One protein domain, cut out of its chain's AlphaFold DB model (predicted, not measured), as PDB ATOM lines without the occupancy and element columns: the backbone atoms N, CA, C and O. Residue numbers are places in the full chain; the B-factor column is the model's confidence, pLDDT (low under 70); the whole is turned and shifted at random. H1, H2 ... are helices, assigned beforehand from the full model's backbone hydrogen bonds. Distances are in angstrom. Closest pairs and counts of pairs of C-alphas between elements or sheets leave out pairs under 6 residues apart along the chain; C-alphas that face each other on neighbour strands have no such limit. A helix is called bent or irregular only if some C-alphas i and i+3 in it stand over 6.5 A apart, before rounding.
ATOM      1  N   ALA A 211     183.977 203.233 176.058       83.62
ATOM      2  CA  ALA A 211     182.959 203.719 175.126       83.62
ATOM      3  C   ALA A 211     181.985 202.598 174.721       83.62
ATOM      4  O   ALA A 211     180.809 202.861 174.509       83.62
ATOM      5  N   TYR A 212     182.458 201.345 174.689       79.44
ATOM      6  CA  TYR A 212     181.620 200.173 174.440       79.44
ATOM      7  C   TYR A 212     180.634 199.889 175.580       79.44
ATOM      8  O   TYR A 212     179.509 199.505 175.305       79.44
ATOM      9  N   ALA A 213     181.021 200.103 176.841       80.25
ATOM     10  CA  ALA A 213     180.131 199.893 177.983       80.25
ATOM     11  C   ALA A 213     179.011 200.940 178.018       80.25
ATOM     12  O   ALA A 213     177.853 200.580 178.175       80.25
ATOM     13  N   LEU A 214     179.345 202.213 177.773       85.12
ATOM     14  CA  LEU A 214     178.341 203.277 177.658       85.12
ATOM     15  C   LEU A 214     177.402 203.051 176.473       85.12
ATOM     16  O   LEU A 214     176.201 203.268 176.576       85.12
ATOM     17  N   LEU A 215     177.953 202.629 175.334       87.06
ATOM     18  CA  LEU A 215     177.156 202.342 174.149       87.06
ATOM     19  C   LEU A 215     176.255 201.125 174.379       87.06
ATOM     20  O   LEU A 215     175.116 201.149 173.942       87.06
ATOM     21  N   PHE A 216     176.730 200.111 175.103       83.06
ATOM     22  CA  PHE A 216     175.934 198.949 175.485       83.06
ATOM     23  C   PHE A 216     174.794 199.311 176.443       83.06
ATOM     24  O   PHE A 216     173.674 198.884 176.211       83.06
ATOM     25  N   GLU A 217     175.050 200.128 177.465       83.50
ATOM     26  CA  GLU A 217     174.023 200.589 178.411       83.50
ATOM     27  C   GLU A 217     172.936 201.402 177.697       83.50
ATOM     28  O   GLU A 217     171.748 201.143 177.853       83.50
ATOM     29  N   VAL A 218     173.338 202.311 176.803       85.69
ATOM     30  CA  VAL A 218     172.389 203.055 175.966       85.69
ATOM     31  C   VAL A 218     171.662 202.135 174.975       85.69
ATOM     32  O   VAL A 218     170.479 202.334 174.725       85.69
ATOM     33  N   GLU A 219     172.331 201.131 174.396       81.12
ATOM     34  CA  GLU A 219     171.691 200.131 173.527       81.12
ATOM     35  C   GLU A 219     170.712 199.222 174.285       81.12
ATOM     36  O   GLU A 219     169.742 198.770 173.681       81.12
ATOM     37  N   GLU A 220     170.953 198.954 175.569       81.38
ATOM     38  CA  GLU A 220     170.072 198.182 176.450       81.38
ATOM     39  C   GLU A 220     168.836 198.993 176.861       81.38
ATOM     40  O   GLU A 220     167.732 198.450 176.912       81.38
ATOM     41  N   GLU A 221     168.999 200.299 177.094       78.62
ATOM     42  CA  GLU A 221     167.891 201.228 177.356       78.62
ATOM     43  C   GLU A 221     167.072 201.574 176.099       78.62
ATOM     44  O   GLU A 221     165.911 201.977 176.200       78.62
ATOM     45  N   LEU A 222     167.658 201.443 174.904       82.06
ATOM     46  CA  LEU A 222     166.974 201.695 173.638       82.06
ATOM     47  C   LEU A 222     166.040 200.541 173.269       82.06
ATOM     48  O   LEU A 222     166.433 199.378 173.205       82.06
ATOM     49  N   ASP A 223     164.804 200.883 172.904       80.94
ATOM     50  CA  ASP A 223     163.835 199.887 172.459       80.94
ATOM     51  C   ASP A 223     164.361 199.095 171.242       80.94
ATOM     52  O   ASP A 223     164.845 199.689 170.267       80.94
ATOM     53  N   PRO A 224     164.191 197.759 171.204       77.75
ATOM     54  CA  PRO A 224     164.668 196.926 170.096       77.75
ATOM     55  C   PRO A 224     164.090 197.352 168.734       77.75
ATOM     56  O   PRO A 224     164.745 197.217 167.698       77.75
ATOM     57  N   THR A 225     162.895 197.948 168.732       87.44
ATOM     58  CA  THR A 225     162.227 198.486 167.538       87.44
ATOM     59  C   THR A 225     162.923 199.722 166.966       87.44
ATOM     60  O   THR A 225     162.877 199.955 165.757       87.44
ATOM     61  N   PHE A 226     163.606 200.513 167.798       88.44
ATOM     62  CA  PHE A 226     164.369 201.672 167.349       88.44
ATOM     63  C   PHE A 226     165.578 201.242 166.519       88.44
ATOM     64  O   PHE A 226     165.792 201.778 165.430       88.44
ATOM     65  N   LYS A 227     166.330 200.237 166.985       85.81
ATOM     66  CA  LYS A 227     167.494 199.697 166.265       85.81
ATOM     67  C   LYS A 227     167.104 199.175 164.887       85.81
ATOM     68  O   LYS A 227     167.760 199.493 163.897       85.81
ATOM     69  N   GLU A 228     166.009 198.427 164.819       90.19
ATOM     70  CA  GLU A 228     165.475 197.903 163.565       90.19
ATOM     71  C   GLU A 228     165.027 199.033 162.626       90.19
ATOM     72  O   GLU A 228     165.351 199.025 161.440       90.19
ATOM     73  N   LYS A 229     164.380 200.075 163.160       91.25
ATOM     74  CA  LYS A 229     163.961 201.248 162.386       91.25
ATOM     75  C   LYS A 229     165.145 202.045 161.835       91.25
ATOM     76  O   LYS A 229     165.133 202.405 160.661       91.25
ATOM     77  N   VAL A 230     166.167 202.308 162.650       90.00
ATOM     78  CA  VAL A 230     167.390 203.002 162.212       90.00
ATOM     79  C   VAL A 230     168.127 202.175 161.166       90.00
ATOM     80  O   VAL A 230     168.539 202.719 160.143       90.00
ATOM     81  N   PHE A 231     168.249 200.864 161.384       91.81
ATOM     82  CA  PHE A 231     168.873 199.960 160.425       91.81
ATOM     83  C   PHE A 231     168.126 199.942 159.088       91.81
ATOM     84  O   PHE A 231     168.759 200.076 158.043       91.81
ATOM     85  N   ASN A 232     166.793 199.856 159.110       91.50
ATOM     86  CA  ASN A 232     165.974 199.867 157.899       91.50
ATOM     87  C   ASN A 232     166.109 201.193 157.145       91.50
ATOM     88  O   ASN A 232     166.413 201.176 155.957       91.50
ATOM     89  N   ILE A 233     166.005 202.335 157.834       93.25
ATOM     90  CA  ILE A 233     166.194 203.658 157.217       93.25
ATOM     91  C   ILE A 233     167.591 203.769 156.595       93.25
ATOM     92  O   ILE A 233     167.736 204.261 155.475       93.25
ATOM     93  N   LEU A 234     168.631 203.321 157.299       92.62
ATOM     94  CA  LEU A 234     170.000 203.386 156.796       92.62
ATOM     95  C   LEU A 234     170.201 202.465 155.587       92.62
ATOM     96  O   LEU A 234     170.806 202.879 154.603       92.62
ATOM     97  N   SER A 235     169.675 201.243 155.644       90.94
ATOM     98  CA  SER A 235     169.732 200.259 154.562       90.94
ATOM     99  C   SER A 235     169.003 200.750 153.310       90.94
ATOM    100  O   SER A 235     169.553 200.711 152.210       90.94
ATOM    101  N   GLU A 236     167.787 201.275 153.472       89.88
ATOM    102  CA  GLU A 236     166.981 201.823 152.379       89.88
ATOM    103  C   GLU A 236     167.690 202.996 151.693       89.88
ATOM    104  O   GLU A 236     167.743 203.075 150.463       89.88
ATOM    105  N   ASN A 237     168.308 203.884 152.475       88.75
ATOM    106  CA  ASN A 237     168.986 205.064 151.941       88.75
ATOM    107  C   ASN A 237     170.440 204.807 151.515       88.75
ATOM    108  O   ASN A 237     171.002 205.619 150.780       88.75
ATOM    109  N   TYR A 238     171.054 203.684 151.900       93.19
ATOM    110  CA  TYR A 238     172.444 203.359 151.561       93.19
ATOM    111  C   TYR A 238     172.671 203.336 150.049       93.19
ATOM    112  O   TYR A 238     173.617 203.945 149.547       93.19
ATOM    113  N   HIS A 239     171.781 202.676 149.307       86.06
ATOM    114  CA  HIS A 239     171.872 202.612 147.851       86.06
ATOM    115  C   HIS A 239     171.669 203.982 147.199       86.06
ATOM    116  O   HIS A 239     172.363 204.299 146.236       86.06
ATOM    117  N   SER A 240     170.782 204.811 147.754       85.88
ATOM    118  CA  SER A 240     170.549 206.180 147.285       85.88
ATOM    119  C   SER A 240     171.797 207.047 147.453       85.88
ATOM    120  O   SER A 240     172.274 207.641 146.488       85.88
ATOM    121  N   VAL A 241     172.411 207.034 148.641       86.69
ATOM    122  CA  VAL A 241     173.652 207.774 148.911       86.69
ATOM    123  C   VAL A 241     174.805 207.236 148.067       86.69
ATOM    124  O   VAL A 241     175.548 208.015 147.478       86.69
ATOM    125  N   LYS A 242     174.947 205.911 147.949       86.62
ATOM    126  CA  LYS A 242     175.973 205.285 147.104       86.62
ATOM    127  C   LYS A 242     175.842 205.721 145.644       86.62
ATOM    128  O   LYS A 242     176.846 206.068 145.027       86.62
ATOM    129  N   ASN A 243     174.622 205.732 145.113       85.88
ATOM    130  CA  ASN A 243     174.359 206.158 143.742       85.88
ATOM    131  C   ASN A 243     174.585 207.663 143.570       85.88
ATOM    132  O   ASN A 243     175.220 208.058 142.600       85.88
ATOM    133  N   ALA A 244     174.158 208.488 144.528       85.81
ATOM    134  CA  ALA A 244     174.396 209.929 144.515       85.81
ATOM    135  C   ALA A 244     175.894 210.277 144.574       85.81
ATOM    136  O   ALA A 244     176.333 211.221 143.928       85.81
ATOM    137  N   VAL A 245     176.699 209.508 145.318       86.38
ATOM    138  CA  VAL A 245     178.159 209.679 145.364       86.38
ATOM    139  C   VAL A 245     178.815 209.218 144.064       86.38
ATOM    140  O   VAL A 245     179.707 209.907 143.576       86.38
ATOM    141  N   ALA A 246     178.377 208.095 143.489       84.31
ATOM    142  CA  ALA A 246     178.892 207.605 142.212       84.31
ATOM    143  C   ALA A 246     178.582 208.580 141.060       84.31
ATOM    144  O   ALA A 246     179.483 208.945 140.316       84.31
ATOM    145  N   GLN A 247     177.346 209.083 140.995       83.69
ATOM    146  CA  GLN A 247     176.894 210.062 139.999       83.69
ATOM    147  C   GLN A 247     177.443 211.475 140.228       83.69
ATOM    148  O   GLN A 247     177.283 212.335 139.374       83.69
ATOM    149  N   ARG A 248     178.091 211.753 141.368       73.75
ATOM    150  CA  ARG A 248     178.737 213.055 141.614       73.75
ATOM    151  C   ARG A 248     179.984 213.262 140.750       73.75
ATOM    152  O   ARG A 248     180.495 214.376 140.697       73.75
ATOM    153  N   ASN A 249     180.533 212.189 140.186       67.31
ATOM    154  CA  ASN A 249     181.797 212.216 139.455       67.31
ATOM    155  C   ASN A 249     181.650 211.851 137.967       67.31
ATOM    156  O   ASN A 249     182.671 211.654 137.309       67.31
ATOM    157  N   ASP A 250     180.411 211.780 137.475       55.03
ATOM    158  CA  ASP A 250     180.047 211.708 136.055       55.03
ATOM    159  C   ASP A 250     179.454 213.060 135.616       55.03
ATOM    160  O   ASP A 250     179.712 213.476 134.463       55.03
TER     161      ASP A 250
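What this domain is: This is residues 211 to 250 of the 250 residues of an uncharacterized protein of Flavobacteriaceae bacterium (UniProt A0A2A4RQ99). Two helices make an open L: the short helix H1 is one limb, the long helix H2 is the other, and the corner lies at residues 222 and 223. H2 bends gently on its way, with its second arm, H2b, turned toward the side on which H1 sticks out. The printed part has 40 residues, with two named helices in the order H1, H2 and no named strand, and its class is all helix. It is extended, with a radius of gyration of the C-alphas of 15.1 A, and it spans 44 by 22 by 6 A, an outline that is only just flat.

Where its parts are: H1 takes residues 211 to 221 and is 15.4 A long from first to last C-alpha, beginning with C-alpha 211 at (182.959, 203.719, 175.126). H2 takes residues 224 to 249 and was assigned as one helix by its hydrogen bonds, but it is bent: C-alphas 236 and 239 are 6.7 A apart. Its arm H2a, residues 224 to 236, begins with C-alpha 224 at (164.668, 196.926, 170.096) and is 18.5 A long. Its arm H2b, residues 239 to 249, is 16.2 A long and ends with C-alpha 249 at (181.797, 212.216, 139.455).

How they stand to each other: H1 and H2a are only just apart, with their closest C-alphas 8.4 A from each other. H2a and H2b stand at a shallow tilt of 34 degrees, only just short of steep. H1 and H2b are apart. In H1 and H2a every O i to N i+4 pair is within hydrogen-bond range; in H2b 6 of 7 are.

The domain as a whole: The C-alphas of Glu 221 and Asp 250, the two farthest apart, are 44.3 A from each other. The printed part has no cut, and its link from H1 to H2 is tight, with 2 residues. Residues 211 to 218, 220 to 226 and 228 to 250 stand free. The mean pLDDT of the printed part is 84.6, and residues 249 to 250 are under 70.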